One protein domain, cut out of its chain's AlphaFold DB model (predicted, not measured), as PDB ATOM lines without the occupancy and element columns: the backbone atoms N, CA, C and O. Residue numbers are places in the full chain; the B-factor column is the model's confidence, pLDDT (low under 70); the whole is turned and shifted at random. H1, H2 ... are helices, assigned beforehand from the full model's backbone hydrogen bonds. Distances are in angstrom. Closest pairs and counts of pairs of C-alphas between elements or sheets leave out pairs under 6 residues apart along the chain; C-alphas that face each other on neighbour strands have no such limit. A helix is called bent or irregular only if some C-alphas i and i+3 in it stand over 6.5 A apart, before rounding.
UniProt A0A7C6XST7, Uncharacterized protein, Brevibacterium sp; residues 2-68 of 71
ATOM      1  N   ALA A   2     -40.021  45.810  31.039       64.75
ATOM      2  CA  ALA A   2     -39.172  46.551  30.090       64.75
ATOM      3  C   ALA A   2     -37.869  45.819  29.689       64.75
ATOM      4  O   ALA A   2     -37.598  45.666  28.506       64.75
ATOM      5  N   ALA A   3     -37.120  45.268  30.653       65.94
ATOM      6  CA  ALA A   3     -35.887  44.515  30.371       65.94
ATOM      7  C   ALA A   3     -36.114  43.222  29.560       65.94
ATOM      8  O   ALA A   3     -35.249  42.797  28.805       65.94
ATOM      9  N   HIS A   4     -37.294  42.606  29.691       64.81
ATOM     10  CA  HIS A   4     -37.643  41.401  28.937       64.81
ATOM     11  C   HIS A   4     -37.952  41.723  27.472       64.81
ATOM     12  O   HIS A   4     -37.540  40.981  26.591       64.81
ATOM     13  N   LEU A   5     -38.631  42.846  27.214       69.62
ATOM     14  CA  LEU A   5     -38.915  43.315  25.855       69.62
ATOM     15  C   LEU A   5     -37.627  43.714  25.122       69.62
ATOM     16  O   LEU A   5     -37.425  43.274  23.996       69.62
ATOM     17  N   LEU A   6     -36.712  44.410  25.804       67.44
ATOM     18  CA  LEU A   6     -35.390  44.754  25.261       67.44
ATOM     19  C   LEU A   6     -34.563  43.503  24.909       67.44
ATOM     20  O   LEU A   6     -34.007  43.411  23.819       67.44
ATOM     21  N   GLY A   7     -34.550  42.489  25.780       71.81
ATOM     22  CA  GLY A   7     -33.847  41.231  25.497       71.81
ATOM     23  C   GLY A   7     -34.472  40.400  24.365       71.81
ATOM     24  O   GLY A   7     -33.780  39.607  23.725       71.81
ATOM     25  N   VAL A   8     -35.773  40.557  24.093       76.50
ATOM     26  CA  VAL A   8     -36.436  39.929  22.936       76.50
ATOM     27  C   VAL A   8     -36.061  40.655  21.646       76.50
ATOM     28  O   VAL A   8     -35.726  39.995  20.664       76.50
ATOM     29  N   GLU A   9     -36.053  41.987  21.656       74.44
ATOM     30  CA  GLU A   9     -35.652  42.810  20.509       74.44
ATOM     31  C   GLU A   9     -34.197  42.541  20.097       74.44
ATOM     32  O   GLU A   9     -33.931  42.288  18.920       74.44
ATOM     33  N   GLU A  10     -33.270  42.455  21.057       78.31
ATOM     34  CA  GLU A  10     -31.867  42.105  20.789       78.31
ATOM     35  C   GLU A  10     -31.711  40.719  20.142       78.31
ATOM     36  O   GLU A  10     -30.895  40.528  19.236       78.31
ATOM     37  N   ARG A  11     -32.509  39.731  20.567       77.50
ATOM     38  CA  ARG A  11     -32.484  38.377  19.986       77.50
ATOM     39  C   ARG A  11     -33.071  38.341  18.580       77.50
ATOM     40  O   ARG A  11     -32.567  37.601  17.735       77.50
ATOM     41  N   VAL A  12     -34.123  39.119  18.324       84.44
ATOM     42  CA  VAL A  12     -34.718  39.250  16.989       84.44
ATOM     43  C   VAL A  12     -33.713  39.881  16.029       84.44
ATOM     44  O   VAL A  12     -33.519  39.340  14.941       84.44
ATOM     45  N   GLN A  13     -33.018  40.937  16.457       80.94
ATOM     46  CA  GLN A  13     -31.986  41.582  15.648       80.94
ATOM     47  C   GLN A  13     -30.815  40.634  15.370       80.94
ATOM     48  O   GLN A  13     -30.488  40.392  14.213       80.94
ATOM     49  N   ALA A  14     -30.274  39.978  16.399       79.19
ATOM     50  CA  ALA A  14     -29.198  39.003  16.221       79.19
ATOM     51  C   ALA A  14     -29.594  37.842  15.285       79.19
ATOM     52  O   ALA A  14     -28.762  37.306  14.554       79.19
ATOM     53  N   SER A  15     -30.871  37.442  15.288       78.06
ATOM     54  CA  SER A  15     -31.393  36.419  14.381       78.06
ATOM     55  C   SER A  15     -31.542  36.924  12.943       78.06
ATOM     56  O   SER A  15     -31.335  36.144  12.012       78.06
ATOM     57  N   ALA A  16     -31.912  38.191  12.750       86.19
ATOM     58  CA  ALA A  16     -31.955  38.823  11.437       86.19
ATOM     59  C   ALA A  16     -30.543  38.933  10.842       86.19
ATOM     60  O   ALA A  16     -30.320  38.432   9.741       86.19
ATOM     61  N   ASP A  17     -29.585  39.437  11.622       84.19
ATOM     62  CA  ASP A  17     -28.180  39.584  11.220       84.19
ATOM     63  C   ASP A  17     -27.557  38.223  10.857       84.19
ATOM     64  O   ASP A  17     -26.875  38.076   9.843       84.19
ATOM     65  N   ALA A  18     -27.845  37.177  11.642       78.50
ATOM     66  CA  ALA A  18     -27.363  35.825  11.361       78.50
ATOM     67  C   ALA A  18     -27.936  35.249  10.054       78.50
ATOM     68  O   ALA A  18     -27.230  34.542   9.332       78.50
ATOM     69  N   ARG A  19     -29.204  35.538   9.729       79.25
ATOM     70  CA  ARG A  19     -29.821  35.109   8.462       79.25
ATOM     71  C   ARG A  19     -29.255  35.873   7.272       79.25
ATOM     72  O   ARG A  19     -29.031  35.266   6.228       79.25
ATOM     73  N   GLU A  20     -29.008  37.169   7.432       84.12
ATOM     74  CA  GLU A  20     -28.367  37.997   6.412       84.12
ATOM     75  C   GLU A  20     -26.942  37.511   6.121       84.12
ATOM     76  O   GLU A  20     -26.569  37.344   4.959       84.12
ATOM     77  N   LEU A  21     -26.172  37.189   7.164       77.44
ATOM     78  CA  LEU A  21     -24.841  36.605   7.020       77.44
ATOM     79  C   LEU A  21     -24.898  35.223   6.354       77.44
ATOM     80  O   LEU A  21     -24.136  34.947   5.432       77.44
ATOM     81  N   ALA A  22     -25.830  34.361   6.769       75.00
ATOM     82  CA  ALA A  22     -25.996  33.031   6.185       75.00
ATOM     83  C   ALA A  22     -26.366  33.077   4.693       75.00
ATOM     84  O   ALA A  22     -25.944  32.207   3.938       75.00
ATOM     85  N   ALA A  23     -27.107  34.098   4.250       79.00
ATOM     86  CA  ALA A  23     -27.452  34.284   2.841       79.00
ATOM     87  C   ALA A  23     -26.241  34.653   1.961       79.00
ATOM     88  O   ALA A  23     -26.259  34.406   0.755       79.00
ATOM     89  N   GLN A  24     -25.187  35.222   2.555       74.75
ATOM     90  CA  GLN A  24     -23.931  35.552   1.870       74.75
ATOM     91  C   GLN A  24     -22.980  34.351   1.775       74.75
ATOM     92  O   GLN A  24     -22.089  34.324   0.922       74.75
ATOM     93  N   VAL A  25     -23.171  33.335   2.620       70.56
ATOM     94  CA  VAL A  25     -22.384  32.103   2.583       70.56
ATOM     95  C   VAL A  25     -22.967  31.177   1.519       70.56
ATOM     96  O   VAL A  25     -24.074  30.656   1.649       70.56
ATOM     97  N   ARG A  26     -22.209  30.943   0.440       60.06
ATOM     98  CA  ARG A  26     -22.602  29.971  -0.586       60.06
ATOM     99  C   ARG A  26     -22.694  28.581   0.075       60.06
ATOM    100  O   ARG A  26     -21.718  28.169   0.703       60.06
ATOM    101  N   PRO A  27     -23.815  27.844  -0.052       62.19
ATOM    102  CA  PRO A  27     -23.924  26.512   0.527       62.19
ATOM    103  C   PRO A  27     -22.794  25.619   0.016       62.19
ATOM    104  O   PRO A  27     -22.596  25.490  -1.195       62.19
ATOM    105  N   LEU A  28     -22.060  24.990   0.933       61.19
ATOM    106  CA  LEU A  28     -21.142  23.920   0.573       61.19
ATOM    107  C   LEU A  28     -21.980  22.767   0.018       61.19
ATOM    108  O   LEU A  28     -22.699  22.099   0.759       61.19
ATOM    109  N   ALA A  29     -21.903  22.528  -1.287       63.19
ATOM    110  CA  ALA A  29     -22.516  21.365  -1.918       63.19
ATOM    111  C   ALA A  29     -21.692  20.106  -1.593       63.19
ATOM    112  O   ALA A  29     -21.059  19.516  -2.463       63.19
ATOM    113  N   ILE A  30     -21.648  19.719  -0.317       62.94
ATOM    114  CA  ILE A  30     -20.978  18.499   0.137       62.94
ATOM    115  C   ILE A  30     -22.054  17.436   0.340       62.94
ATOM    116  O   ILE A  30     -22.844  17.489   1.281       62.94
ATOM    117  N   ASN A  31     -22.092  16.454  -0.558       72.31
ATOM    118  CA  ASN A  31     -22.968  15.300  -0.415       72.31
ATOM    119  C   ASN A  31     -22.301  14.267   0.505       72.31
ATOM    120  O   ASN A  31     -21.461  13.484   0.071       72.31
ATOM    121  N   VAL A  32     -22.687  14.264   1.782       70.75
ATOM    122  CA  VAL A  32     -22.115  13.378   2.816       70.75
ATOM    123  C   VAL A  32     -22.326  11.893   2.491       70.75
ATOM    124  O   VAL A  32     -21.447  11.080   2.762       70.75
ATOM    125  N   ASN A  33     -23.440  11.538   1.845       72.94
ATOM    126  CA  ASN A  33     -23.717  10.157   1.436       72.94
ATOM    127  C   ASN A  33     -22.809   9.713   0.282       72.94
ATOM    128  O   ASN A  33     -22.382   8.562   0.227       72.94
ATOM    129  N   ASP A  34     -22.503  10.625  -0.642       78.88
ATOM    130  CA  ASP A  34     -21.525  10.383  -1.706       78.88
ATOM    131  C   ASP A  34     -20.111  10.248  -1.129       78.88
ATOM    132  O   ASP A  34     -19.373   9.343  -1.510       78.88
ATOM    133  N   LEU A  35     -19.774  11.085  -0.147       74.06
ATOM    134  CA  LEU A  35     -18.503  11.062   0.571       74.06
ATOM    135  C   LEU A  35     -18.274   9.718   1.287       74.06
ATOM    136  O   LEU A  35     -17.224   9.100   1.110       74.06
ATOM    137  N   ASP A  36     -19.273   9.240   2.039       77.50
ATOM    138  CA  ASP A  36     -19.240   7.938   2.719       77.50
ATOM    139  C   ASP A  36     -19.143   6.783   1.710       77.50
ATOM    140  O   ASP A  36     -18.302   5.896   1.867       77.50
ATOM    141  N   ARG A  37     -19.924   6.827   0.620       86.50
ATOM    142  CA  ARG A  37     -19.856   5.815  -0.447       86.50
ATOM    143  C   ARG A  37     -18.451   5.723  -1.047       86.50
ATOM    144  O   ARG A  37     -17.924   4.622  -1.192       86.50
ATOM    145  N   ARG A  38     -17.847   6.862  -1.395       78.62
ATOM    146  CA  ARG A  38     -16.520   6.936  -2.027       78.62
ATOM    147  C   ARG A  38     -15.406   6.503  -1.076       78.62
ATOM    148  O   ARG A  38     -14.534   5.737  -1.477       78.62
ATOM    149  N   ALA A  39     -15.489   6.893   0.197       80.62
ATOM    150  CA  ALA A  39     -14.565   6.431   1.230       80.62
ATOM    151  C   ALA A  39     -14.621   4.902   1.403       80.62
ATOM    152  O   ALA A  39     -13.581   4.247   1.450       80.62
ATOM    153  N   ARG A  40     -15.824   4.308   1.422       82.69
ATOM    154  CA  ARG A  40     -16.002   2.842   1.479       82.69
ATOM    155  C   ARG A  40     -15.495   2.124   0.231       82.69
ATOM    156  O   ARG A  40     -15.061   0.983   0.330       82.69
ATOM    157  N   ALA A  41     -15.542   2.784  -0.923       89.38
ATOM    158  CA  ALA A  41     -14.997   2.274  -2.177       89.38
ATOM    159  C   ALA A  41     -13.462   2.412  -2.279       89.38
ATOM    160  O   ALA A  41     -12.879   1.959  -3.261       89.38
ATOM    161  N   GLY A  42     -12.800   3.019  -1.282       84.44
ATOM    162  CA  GLY A  42     -11.353   3.254  -1.291       84.44
ATOM    163  C   GLY A  42     -10.913   4.368  -2.246       84.44
ATOM    164  O   GLY A  42      -9.727   4.485  -2.549       84.44
ATOM    165  N   GLU A  43     -11.848   5.185  -2.736       82.75
ATOM    166  CA  GLU A  43     -11.525   6.339  -3.568       82.75
ATOM    167  C   GLU A  43     -10.868   7.439  -2.727       82.75
ATOM    168  O   GLU A  43     -11.204   7.641  -1.558       82.75
ATOM    169  N   SER A  44      -9.948   8.200  -3.329       70.50
ATOM    170  CA  SER A  44      -9.391   9.379  -2.667       70.50
ATOM    171  C   SER A  44     -10.481  10.436  -2.507       70.50
ATOM    172  O   SER A  44     -11.043  10.944  -3.483       70.50
ATOM    173  N   VAL A  45     -10.784  10.746  -1.252       66.12
ATOM    174  CA  VAL A  45     -11.737  11.776  -0.870       66.12
ATOM    175  C   VAL A  45     -10.978  12.847  -0.101       66.12
ATOM    176  O   VAL A  45     -10.657  12.677   1.071       66.12
ATOM    177  N   ALA A  46     -10.671  13.949  -0.780       65.69
ATOM    178  CA  ALA A  46     -10.140  15.145  -0.148       65.69
ATOM    179  C   ALA A  46     -11.284  16.144   0.025       65.69
ATOM    180  O   ALA A  46     -11.914  16.560  -0.949       65.69
ATOM    181  N   LEU A  47     -11.554  16.533   1.268       60.97
ATOM    182  CA  LEU A  47     -12.218  17.806   1.509       60.97
ATOM    183  C   LEU A  47     -11.231  18.890   1.047       60.97
ATOM    184  O   LEU A  47     -10.036  18.764   1.320       60.97
ATOM    185  N   SER A  48     -11.698  19.895   0.292       61.16
ATOM    186  CA  SER A  48     -10.847  21.025  -0.119       61.16
ATOM    187  C   SER A  48     -10.081  21.543   1.098       61.16
ATOM    188  O   SER A  48     -10.637  21.548   2.196       61.16
ATOM    189  N   ALA A  49      -8.832  21.969   0.909       57.12
ATOM    190  CA  ALA A  49      -7.975  22.453   1.986       57.12
ATOM    191  C   ALA A  49      -8.568  23.639   2.761       57.12
ATOM    192  O   ALA A  49      -7.991  23.974   3.767       57.12
ATOM    193  N   GLU A  50      -9.675  24.235   2.299       57.53
ATOM    194  CA  GLU A  50     -10.443  25.316   2.940       57.53
ATOM    195  C   GLU A  50     -11.595  24.810   3.840       57.53
ATOM    196  O   GLU A  50     -12.221  25.568   4.581       57.53
ATOM    197  N   VAL A  51     -11.951  23.525   3.739       66.50
ATOM    198  CA  VAL A  51     -13.064  22.912   4.480       66.50
ATOM    199  C   VAL A  51     -12.719  22.652   5.951       66.50
ATOM    200  O   VAL A  51     -13.609  22.851   6.778       66.50
ATOM    201  N   PRO A  52     -11.495  22.233   6.333       69.81
ATOM    202  CA  PRO A  52     -11.109  22.139   7.741       69.81
ATOM    203  C   PRO A  52     -11.225  23.483   8.471       69.81
ATOM    204  O   PRO A  52     -11.833  23.545   9.535       69.81
ATOM    205  N   GLU A  53     -10.736  24.570   7.874       69.50
ATOM    206  CA  GLU A  53     -10.833  25.925   8.423       69.50
ATOM    207  C   GLU A  53     -12.289  26.380   8.492       69.50
ATOM    208  O   GLU A  53     -12.696  26.994   9.474       69.50
ATOM    209  N   LEU A  54     -13.110  26.030   7.498       73.50
ATOM    210  CA  LEU A  54     -14.541  26.316   7.530       73.50
ATOM    211  C   LEU A  54     -15.274  25.516   8.618       73.50
ATOM    212  O   LEU A  54     -16.206  26.030   9.234       73.50
ATOM    213  N   ILE A  55     -14.856  24.281   8.903       79.38
ATOM    214  CA  ILE A  55     -15.383  23.494  10.026       79.38
ATOM    215  C   ILE A  55     -15.017  24.155  11.357       79.38
ATOM    216  O   ILE A  55     -15.887  24.255  12.224       79.38
ATOM    217  N   GLU A  56     -13.778  24.618  11.521       82.62
ATOM    218  CA  GLU A  56     -13.366  25.329  12.735       82.62
ATOM    219  C   GLU A  56     -14.096  26.670  12.877       82.62
ATOM    220  O   GLU A  56     -14.690  26.922  13.922       82.62
ATOM    221  N   LEU A  57     -14.225  27.452  11.803       77.44
ATOM    222  CA  LEU A  57     -15.004  28.692  11.804       77.44
ATOM    223  C   LEU A  57     -16.470  28.447  12.194       77.44
ATOM    224  O   LEU A  57     -17.037  29.170  13.008       77.44
ATOM    225  N   LEU A  58     -17.106  27.398  11.663       79.12
ATOM    226  CA  LEU A  58     -18.482  27.045  12.027       79.12
ATOM    227  C   LEU A  58     -18.601  26.537  13.474       79.12
ATOM    228  O   LEU A  58     -19.658  26.692  14.091       79.12
ATOM    229  N   ARG A  59     -17.548  25.933  14.041       81.50
ATOM    230  CA  ARG A  59     -17.491  25.576  15.469       81.50
ATOM    231  C   ARG A  59     -17.354  26.812  16.346       81.50
ATOM    232  O   ARG A  59     -18.081  26.899  17.329       81.50
ATOM    233  N   GLU A  60     -16.499  27.755  15.971       80.00
ATOM    234  CA  GLU A  60     -16.325  29.034  16.664       80.00
ATOM    235  C   GLU A  60     -17.610  29.861  16.627       80.00
ATOM    236  O   GLU A  60     -18.085  30.313  17.666       80.00
ATOM    237  N   VAL A  61     -18.250  29.974  15.460       78.31
ATOM    238  CA  VAL A  61     -19.554  30.634  15.312       78.31
ATOM    239  C   VAL A  61     -20.609  29.933  16.166       78.31
ATOM    240  O   VAL A  61     -21.391  30.598  16.841       78.31
ATOM    241  N   ARG A  62     -20.634  28.596  16.203       79.06
ATOM    242  CA  ARG A  62     -21.565  27.860  17.070       79.06
ATOM    243  C   ARG A  62     -21.267  28.060  18.555       79.06
ATOM    244  O   ARG A  62     -22.221  28.117  19.315       79.06
ATOM    245  N   ALA A  63     -20.009  28.170  18.975       79.69
ATOM    246  CA  ALA A  63     -19.663  28.506  20.357       79.69
ATOM    247  C   ALA A  63     -20.129  29.932  20.691       79.69
ATOM    248  O   ALA A  63     -20.877  30.133  21.638       79.69
ATOM    249  N   LEU A  64     -19.839  30.906  19.826       71.50
ATOM    250  CA  LEU A  64     -20.241  32.305  19.993       71.50
ATOM    251  C   LEU A  64     -21.772  32.505  20.017       71.50
ATOM    252  O   LEU A  64     -22.300  33.352  20.742       71.50
ATOM    253  N   LEU A  65     -22.503  31.759  19.185       73.94
ATOM    254  CA  LEU A  65     -23.965  31.823  19.103       73.94
ATOM    255  C   LEU A  65     -24.655  30.900  20.124       73.94
ATOM    256  O   LEU A  65     -25.767  31.204  20.552       73.94
ATOM    257  N   GLY A  66     -24.009  29.797  20.513       60.00
ATOM    258  CA  GLY A  66     -24.500  28.771  21.436       60.00
ATOM    259  C   GLY A  66     -24.218  29.060  22.913       60.00
ATOM    260  O   GLY A  66     -25.036  28.689  23.746       60.00
ATOM    261  N   ASP A  67     -23.165  29.815  23.239       55.75
ATOM    262  CA  ASP A  67     -22.887  30.309  24.602       55.75
ATOM    263  C   ASP A  67     -23.840  31.443  25.022       55.75
ATOM    264  O   ASP A  67     -23.856  31.871  26.174       55.75
ATOM    265  N   ARG A  68     -24.714  31.900  24.114       54.00
ATOM    266  CA  ARG A  68     -25.849  32.782  24.431       54.00
ATOM    267  C   ARG A  68     -27.086  32.034  24.953       54.00
ATOM    268  O   ARG A  68     -28.172  32.621  25.001       54.00
TER     269      ARG A  68
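What this domain is: This is residues 2 to 68 of the 71 residues of an uncharacterized protein of Brevibacterium sp (UniProt A0A7C6XST7). The model is a long, open loop of three helices, none of which touches another: the long helix H1 runs from one end of the rod, a link carries on to the short helix H2 near the other end, and the chain then folds back so that H3 returns part of the way toward the start. Each pair of helices is apart, and the whole is drawn out along one axis as a rod. The printed part has 67 residues with three named helices, in the order H1, H2, H3, and no named strand; the class is all helix. It is extended, with a radius of gyration of the C-alphas of 17.7 A, and spans 60 by 21 by 20 A.

How they stand to each other: H1, residues 2 to 24, and H2, residues 32 to 40, are apart, with no C-alpha of the one within 8 A of the other. H3, residues 51 to 66, is apart from H1 and from H2 by the same measure. Residues 2 to 10 and 19 to 24 of H1, 37 to 40 of H2 and 55 to 64 of H3 stand free. In H1, H2 and H3 every O i to N i+4 pair is within hydrogen-bond range, and no helix is bent or irregular.

Where its parts are: H1 is 33.9 A long, from C-alpha 2 at (-39.172, 46.551, 30.090) to C-alpha 24 at (-23.931, 35.552, 1.870). H2 is 12.3 A long and begins at C-alpha 32, at (-22.115, 13.378, 2.816). H3 is 21.3 A long, from C-alpha 51 at (-13.064, 22.912, 4.480) to C-alpha 66 at (-24.500, 28.771, 21.436).

The domain as a whole: The two C-alphas farthest apart, those of Ala 2 and Gly 42, are 60.3 A apart, while those of Ala 2 and Arg 68 are 20.0 A apart. The links from H1 to H2, 7 residues, and from H2 to H3, 10 residues, are short. The printed part has no cut. Its mean pLDDT is 73.4, and residues 2 to 6, 26 to 30, 45 to 53 and 66 to 68 are under 70.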